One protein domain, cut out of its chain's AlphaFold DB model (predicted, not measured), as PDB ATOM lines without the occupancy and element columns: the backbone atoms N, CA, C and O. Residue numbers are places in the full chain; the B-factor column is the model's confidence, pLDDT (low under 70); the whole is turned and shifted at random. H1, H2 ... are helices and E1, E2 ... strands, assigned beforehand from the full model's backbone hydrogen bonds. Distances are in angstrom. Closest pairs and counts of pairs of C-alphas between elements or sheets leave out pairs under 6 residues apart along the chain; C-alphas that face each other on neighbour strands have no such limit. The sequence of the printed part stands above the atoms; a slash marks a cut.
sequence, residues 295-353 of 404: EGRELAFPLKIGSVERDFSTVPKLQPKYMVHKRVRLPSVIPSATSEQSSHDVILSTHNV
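What this domain is: This is residues 295 to 353 of the 404 residues of a protein of Massilia plicata (UniProt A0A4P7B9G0). One long hairpin of two strands, E1 and E2, makes the long side of a loosely built, flat shape, and the tip of its loop, residues 335 to 340, sticks out at one end. To one side of the hairpin runs a wide loop of chain with no named element, residues 301 to 322, with the short helix H1 at its start. The printed part has 59 residues, with one named helix and two named strands in the order H1, E1, E2; the sheet, E1 - E2, is antiparallel. The class is mixed, helices and strands, though under half of the residues are in named elements. The whole is loose, with a radius of gyration of the C-alphas of 14.0 A, and spans 44 by 29 by 11 A, only just flat.

Where its parts are: E1 is residues 323 to 331, 24.5 A from first to last C-alpha, beginning at C-alpha 323 at (177.721, 217.345, 182.163). E2 is residues 343 to 351, 24.8 A long, ending at C-alpha 351 at (180.262, 221.131, 182.102). H1 is residues 295 to 300, 8.5 A long, with C-alpha 295 at (172.297, 210.685, 198.791).

How they stand to each other: E1 and E2 are antiparallel neighbours and form a hairpin, with 155 degrees between their directions. The C-alphas of Met 323 and His 351 face each other at 4.6 A, and those of Pro 331 and Ser 343 at 4.4 A. N 324 and O 350, 2.7 A apart, and N 346 and O 328, 2.8 A apart, are within hydrogen-bond range. H1 and E2 are apart. In H1 every O i to N i+4 pair is within hydrogen-bond range.

The domain as a whole: The two C-alphas farthest apart, those of Lys 321 and Thr 338, are 44.1 A from each other. The printed part has no cut. Both links are long: 22 residues between H1 and E1, and 11 between E1 and E2. Residues 335 to 340 stand free. The mean pLDDT of the printed part is 79.6, and residues 332 to 343 are under 70.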
ATOM      1  N   GLU A 295     172.622 211.257 200.106       90.31
ATOM      2  CA  GLU A 295     172.297 210.685 198.791       90.31
ATOM      3  C   GLU A 295     172.788 211.550 197.625       90.31
ATOM      4  O   GLU A 295     173.454 211.054 196.724       90.31
ATOM      5  N   GLY A 296     172.551 212.864 197.654       90.75
ATOM      6  CA  GLY A 296     173.024 213.738 196.577       90.75
ATOM      7  C   GLY A 296     174.549 213.724 196.404       90.75
ATOM      8  O   GLY A 296     175.044 213.773 195.280       90.75
ATOM      9  N   ARG A 297     175.304 213.608 197.505       88.50
ATOM     10  CA  ARG A 297     176.772 213.504 197.481       88.50
ATOM     11  C   ARG A 297     177.224 212.132 196.988       88.50
ATOM     12  O   ARG A 297     178.203 212.062 196.257       88.50
ATOM     13  N   GLU A 298     176.537 211.067 197.381       89.12
ATOM     14  CA  GLU A 298     176.829 209.695 196.946       89.12
ATOM     15  C   GLU A 298     176.548 209.500 195.452       89.12
ATOM     16  O   GLU A 298     177.342 208.878 194.751       89.12
ATOM     17  N   LEU A 299     175.460 210.086 194.943       90.25
ATOM     18  CA  LEU A 299     175.121 210.038 193.522       90.25
ATOM     19  C   LEU A 299     176.082 210.877 192.666       90.25
ATOM     20  O   LEU A 299     176.382 210.486 191.539       90.25
ATOM     21  N   ALA A 300     176.546 212.022 193.178       88.38
ATOM     22  CA  ALA A 300     177.473 212.908 192.473       88.38
ATOM     23  C   ALA A 300     178.941 212.454 192.552       88.38
ATOM     24  O   ALA A 300     179.715 212.737 191.643       88.38
ATOM     25  N   PHE A 301     179.329 211.768 193.630       86.62
ATOM     26  CA  PHE A 301     180.707 211.353 193.887       86.62
ATOM     27  C   PHE A 301     180.718 209.930 194.473       86.62
ATOM     28  O   PHE A 301     180.707 209.787 195.699       86.62
ATOM     29  N   PRO A 302     180.718 208.871 193.647       82.69
ATOM     30  CA  PRO A 302     180.655 207.499 194.147       82.69
ATOM     31  C   PRO A 302     181.880 207.145 195.006       82.69
ATOM     32  O   PRO A 302     182.948 207.748 194.886       82.69
ATOM     33  N   LEU A 303     181.706 206.189 195.918       84.62
ATOM     34  CA  LEU A 303     182.786 205.601 196.716       84.62
ATOM     35  C   LEU A 303     183.243 204.288 196.077       84.62
ATOM     36  O   LEU A 303     182.428 203.582 195.475       84.62
ATOM     37  N   LYS A 304     184.520 203.940 196.243       82.44
ATOM     38  CA  LYS A 304     185.022 202.607 195.893       82.44
ATOM     39  C   LYS A 304     184.353 201.559 196.788       82.44
ATOM     40  O   LYS A 304     184.110 201.801 197.971       82.44
ATOM     41  N   ILE A 305     184.064 200.384 196.229       78.81
ATOM     42  CA  ILE A 305     183.409 199.290 196.961       78.81
ATOM     43  C   ILE A 305     184.253 198.920 198.190       78.81
ATOM     44  O   ILE A 305     185.441 198.639 198.064       78.81
ATOM     45  N   GLY A 306     183.636 198.945 199.376       80.12
ATOM     46  CA  GLY A 306     184.300 198.610 200.642       80.12
ATOM     47  C   GLY A 306     185.302 199.653 201.156       80.12
ATOM     48  O   GLY A 306     186.068 199.341 202.062       80.12
ATOM     49  N   SER A 307     185.319 200.873 200.605       78.75
ATOM     50  CA  SER A 307     186.270 201.927 200.981       78.75
ATOM     51  C   SER A 307     185.592 203.282 201.211       78.75
ATOM     52  O   SER A 307     184.502 203.563 200.715       78.75
ATOM     53  N   VAL A 308     186.267 204.143 201.977       77.88
ATOM     54  CA  VAL A 308     185.905 205.558 202.177       77.88
ATOM     55  C   VAL A 308     186.447 206.468 201.069       77.88
ATOM     56  O   VAL A 308     186.126 207.658 201.019       77.88
ATOM     57  N   GLU A 309     187.267 205.922 200.169       79.81
ATOM     58  CA  GLU A 309     187.817 206.646 199.030       79.81
ATOM     59  C   GLU A 309     186.780 206.861 197.928       79.81
ATOM     60  O   GLU A 309     185.941 206.003 197.646       79.81
ATOM     61  N   ARG A 310     186.881 208.007 197.249       83.50
ATOM     62  CA  ARG A 310     186.059 208.305 196.075       83.50
ATOM     63  C   ARG A 310     186.534 207.497 194.876       83.50
ATOM     64  O   ARG A 310     187.732 207.379 194.619       83.50
ATOM     65  N   ASP A 311     185.573 206.973 194.134       82.88
ATOM     66  CA  ASP A 311     185.818 206.325 192.861       82.88
ATOM     67  C   ASP A 311     185.701 207.355 191.736       82.88
ATOM     68  O   ASP A 311     184.610 207.759 191.344       82.88
ATOM     69  N   PHE A 312     186.847 207.799 191.227       83.31
ATOM     70  CA  PHE A 312     186.904 208.689 190.068       83.31
ATOM     71  C   PHE A 312     187.039 207.927 188.744       83.31
ATOM     72  O   PHE A 312     187.172 208.557 187.700       83.31
ATOM     73  N   SER A 313     187.031 206.591 188.759       82.38
ATOM     74  CA  SER A 313     187.099 205.767 187.546       82.38
ATOM     75  C   SER A 313     185.720 205.478 186.943       82.38
ATOM     76  O   SER A 313     185.626 205.021 185.799       82.38
ATOM     77  N   THR A 314     184.650 205.779 187.684       84.25
ATOM     78  CA  THR A 314     183.258 205.569 187.282       84.25
ATOM     79  C   THR A 314     182.521 206.881 187.046       84.25
ATOM     80  O   THR A 314     182.786 207.912 187.663       84.25
ATOM     81  N   VAL A 315     181.590 206.851 186.091       85.75
ATOM     82  CA  VAL A 315     180.724 207.997 185.802       85.75
ATOM     83  C   VAL A 315     179.751 208.169 186.978       85.75
ATOM     84  O   VAL A 315     179.124 207.181 187.373       85.75
ATOM     85  N   PRO A 316     179.581 209.385 187.535       88.31
ATOM     86  CA  PRO A 316     178.611 209.629 188.601       88.31
ATOM     87  C   PRO A 316     177.197 209.162 188.236       88.31
ATOM     88  O   PRO A 316     176.779 209.263 187.087       88.31
ATOM     89  N   LYS A 317     176.408 208.703 189.212       91.00
ATOM     90  CA  LYS A 317     175.008 208.311 188.958       91.00
ATOM     91  C   LYS A 317     174.118 209.520 188.682       91.00
ATOM     92  O   LYS A 317     173.191 209.437 187.881       91.00
ATOM     93  N   LEU A 318     174.391 210.647 189.341       90.69
ATOM     94  CA  LEU A 318     173.693 211.899 189.068       90.69
ATOM     95  C   LEU A 318     174.261 212.528 187.792       90.69
ATOM     96  O   LEU A 318     175.425 212.917 187.759       90.69
ATOM     97  N   GLN A 319     173.419 212.648 186.766       91.69
ATOM     98  CA  GLN A 319     173.798 213.123 185.433       91.69
ATOM     99  C   GLN A 319     172.944 214.327 184.995       91.69
ATOM    100  O   GLN A 319     171.960 214.160 184.277       91.69
ATOM    101  N   PRO A 320     173.280 215.552 185.442       93.31
ATOM    102  CA  PRO A 320     172.700 216.779 184.911       93.31
ATOM    103  C   PRO A 320     172.970 216.907 183.408       93.31
ATOM    104  O   PRO A 320     174.013 216.484 182.909       93.31
ATOM    105  N   LYS A 321     172.049 217.558 182.697       95.75
ATOM    106  CA  LYS A 321     171.958 217.585 181.232       95.75
ATOM    107  C   LYS A 321     173.216 218.092 180.520       95.75
ATOM    108  O   LYS A 321     173.482 217.690 179.394       95.75
ATOM    109  N   TYR A 322     173.968 218.984 181.158       95.19
ATOM    110  CA  TYR A 322     175.120 219.659 180.549       95.19
ATOM    111  C   TYR A 322     176.471 219.139 181.051       95.19
ATOM    112  O   TYR A 322     177.497 219.778 180.809       95.19
ATOM    113  N   MET A 323     176.485 218.010 181.764       92.19
ATOM    114  CA  MET A 323     177.721 217.345 182.163       92.19
ATOM    115  C   MET A 323     178.306 216.547 180.994       92.19
ATOM    116  O   MET A 323     177.602 215.819 180.300       92.19
ATOM    117  N   VAL A 324     179.617 216.659 180.812       91.12
ATOM    118  CA  VAL A 324     180.425 215.884 179.872       91.12
ATOM    119  C   VAL A 324     181.513 215.139 180.636       91.12
ATOM    120  O   VAL A 324     182.090 215.654 181.598       91.12
ATOM    121  N   HIS A 325     181.802 213.920 180.187       90.19
ATOM    122  CA  HIS A 325     182.763 213.024 180.827       90.19
ATOM    123  C   HIS A 325     183.918 212.752 179.886       90.19
ATOM    124  O   HIS A 325     183.716 212.264 178.774       90.19
ATOM    125  N   LYS A 326     185.137 213.039 180.339       86.94
ATOM    126  CA  LYS A 326     186.356 212.712 179.600       86.94
ATOM    127  C   LYS A 326     187.188 211.726 180.404       86.94
ATOM    128  O   LYS A 326     187.594 212.027 181.523       86.94
ATOM    129  N   ARG A 327     187.468 210.565 179.812       86.88
ATOM    130  CA  ARG A 327     188.431 209.607 180.358       86.88
ATOM    131  C   ARG A 327     189.843 210.127 180.097       86.88
ATOM    132  O   ARG A 327     190.196 210.418 178.955       86.88
ATOM    133  N   VAL A 328     190.623 210.274 181.159       85.38
ATOM    134  CA  VAL A 328     192.012 210.732 181.126       85.38
ATOM    135  C   VAL A 328     192.856 209.743 181.911       85.38
ATOM    136  O   VAL A 328     192.502 209.364 183.022       85.38
ATOM    137  N   ARG A 329     193.980 209.336 181.332       81.50
ATOM    138  CA  ARG A 329     194.969 208.504 182.008       81.50
ATOM    139  C   ARG A 329     195.953 209.417 182.733       81.50
ATOM    140  O   ARG A 329     196.620 210.222 182.086       81.50
ATOM    141  N   LEU A 330     195.999 209.329 184.060       76.75
ATOM    142  CA  LEU A 330     196.910 210.118 184.890       76.75
ATOM    143  C   LEU A 330     198.048 209.230 185.417       76.75
ATOM    144  O   LEU A 330     197.794 208.078 185.780       76.75
ATOM    145  N   PRO A 331     199.292 209.736 185.462       71.00
ATOM    146  CA  PRO A 331     200.397 209.030 186.100       71.00
ATOM    147  C   PRO A 331     200.189 208.975 187.622       71.00
ATOM    148  O   PRO A 331     199.741 209.953 188.224       71.00
ATOM    149  N   SER A 332     200.518 207.843 188.249       65.81
ATOM    150  CA  SER A 332     200.551 207.730 189.709       65.81
ATOM    151  C   SER A 332     201.556 208.719 190.292       65.81
ATOM    152  O   SER A 332     202.722 208.741 189.908       65.81
ATOM    153  N   VAL A 333     201.105 209.531 191.249       56.69
ATOM    154  CA  VAL A 333     201.932 210.549 191.926       56.69
ATOM    155  C   VAL A 333     202.809 209.928 193.029       56.69
ATOM    156  O   VAL A 333     203.617 210.617 193.641       56.69
ATOM    157  N   ILE A 334     202.685 208.621 193.287       54.44
ATOM    158  CA  ILE A 334     203.499 207.909 194.279       54.44
ATOM    159  C   ILE A 334     204.767 207.390 193.585       54.44
ATOM    160  O   ILE A 334     204.655 206.519 192.720       54.44
ATOM    161  N   PRO A 335     205.972 207.869 193.948       44.97
ATOM    162  CA  PRO A 335     207.206 207.280 193.460       44.97
ATOM    163  C   PRO A 335     207.386 205.915 194.132       44.97
ATOM    164  O   PRO A 335     207.751 205.831 195.302       44.97
ATOM    165  N   SER A 336     207.103 204.837 193.405       49.06
ATOM    166  CA  SER A 336     207.541 203.495 193.791       49.06
ATOM    167  C   SER A 336     209.002 203.330 193.377       49.06
ATOM    168  O   SER A 336     209.334 203.511 192.207       49.06
ATOM    169  N   ALA A 337     209.882 202.987 194.323       51.62
ATOM    170  CA  ALA A 337     211.316 202.794 194.078       51.62
ATOM    171  C   ALA A 337     211.639 201.570 193.194       51.62
ATOM    172  O   ALA A 337     212.793 201.354 192.836       51.62
ATOM    173  N   THR A 338     210.635 200.781 192.806       53.34
ATOM    174  CA  THR A 338     210.786 199.628 191.917       53.34
ATOM    175  C   THR A 338     209.531 199.446 191.057       53.34
ATOM    176  O   THR A 338     208.422 199.389 191.587       53.34
ATOM    177  N   SER A 339     209.732 199.273 189.746       49.53
ATOM    178  CA  SER A 339     208.757 198.933 188.688       49.53
ATOM    179  C   SER A 339     207.814 200.041 188.178       49.53
ATOM    180  O   SER A 339     207.283 200.831 188.947       49.53
ATOM    181  N   GLU A 340     207.706 200.067 186.841       50.78
ATOM    182  CA  GLU A 340     206.824 200.792 185.908       50.78
ATOM    183  C   GLU A 340     205.917 201.908 186.455       50.78
ATOM    184  O   GLU A 340     205.130 201.719 187.377       50.78
ATOM    185  N   GLN A 341     205.961 203.070 185.791       53.47
ATOM    186  CA  GLN A 341     205.041 204.193 185.994       53.47
ATOM    187  C   GLN A 341     203.586 203.722 185.856       53.47
ATOM    188  O   GLN A 341     203.023 203.694 184.760       53.47
ATOM    189  N   SER A 342     202.965 203.338 186.971       60.09
ATOM    190  CA  SER A 342     201.574 202.915 186.978       60.09
ATOM    191  C   SER A 342     200.699 204.118 186.638       60.09
ATOM    192  O   SER A 342     200.838 205.210 187.190       60.09
ATOM    193  N   SER A 343     199.823 203.941 185.657       64.19
ATOM    194  CA  SER A 343     198.865 204.958 185.240       64.19
ATOM    195  C   SER A 343     197.463 204.479 185.568       64.19
ATOM    196  O   SER A 343     197.143 203.318 185.307       64.19
ATOM    197  N   HIS A 344     196.617 205.364 186.081       74.31
ATOM    198  CA  HIS A 344     195.228 205.037 186.382       74.31
ATOM    199  C   HIS A 344     194.279 205.897 185.550       74.31
ATOM    200  O   HIS A 344     194.532 207.077 185.291       74.31
ATOM    201  N   ASP A 345     193.182 205.286 185.112       79.88
ATOM    202  CA  ASP A 345     192.130 205.974 184.376       79.88
ATOM    203  C   ASP A 345     191.238 206.762 185.342       79.88
ATOM    204  O   ASP A 345     190.695 206.219 186.306       79.88
ATOM    205  N   VAL A 346     191.044 208.042 185.038       82.69
ATOM    206  CA  VAL A 346     190.176 208.964 185.769       82.69
ATOM    207  C   VAL A 346     189.137 209.541 184.813       82.69
ATOM    208  O   VAL A 346     189.445 209.931 183.687       82.69
ATOM    209  N   ILE A 347     187.889 209.612 185.259       84.12
ATOM    210  CA  ILE A 347     186.791 210.262 184.554       84.12
ATOM    211  C   ILE A 347     186.648 211.684 185.087       84.12
ATOM    212  O   ILE A 347     186.166 211.925 186.193       84.12
ATOM    213  N   LEU A 348     187.044 212.653 184.264       82.88
ATOM    214  CA  LEU A 348     186.816 214.065 184.539       82.88
ATOM    215  C   LEU A 348     185.390 214.434 184.132       82.88
ATOM    216  O   LEU A 348     185.060 214.457 182.945       82.88
ATOM    217  N   SER A 349     184.562 214.730 185.133       85.69
ATOM    218  CA  SER A 349     183.196 215.233 184.960       85.69
ATOM    219  C   SER A 349     183.215 216.763 184.950       85.69
ATOM    220  O   SER A 349     183.479 217.385 185.978       85.69
ATOM    221  N   THR A 350     182.944 217.384 183.804       88.88
ATOM    222  CA  THR A 350     182.933 218.854 183.642       88.88
ATOM    223  C   THR A 350     181.670 219.307 182.919       88.88
ATOM    224  O   THR A 350     180.940 218.479 182.388       88.88
ATOM    225  N   HIS A 351     181.371 220.603 182.901       93.19
ATOM    226  CA  HIS A 351     180.262 221.131 182.102       93.19
ATOM    227  C   HIS A 351     180.689 221.380 180.659       93.19
ATOM    228  O   HIS A 351     181.787 221.881 180.418       93.19
ATOM    229  N   ASN A 352     179.778 221.178 179.708       94.56
ATOM    230  CA  ASN A 352     179.839 221.932 178.458       94.56
ATOM    231  C   ASN A 352     179.544 223.405 178.785       94.56
ATOM    232  O   ASN A 352     178.391 223.788 178.996       94.56
ATOM    233  N   VAL A 353     180.606 224.211 178.887       94.38
ATOM    234  CA  VAL A 353     180.538 225.583 179.409       94.38
ATOM    235  C   VAL A 353     179.606 226.464 178.582       94.38
ATOM    236  O   VAL A 353     178.762 227.156 179.154       94.38
TER     237      VAL A 353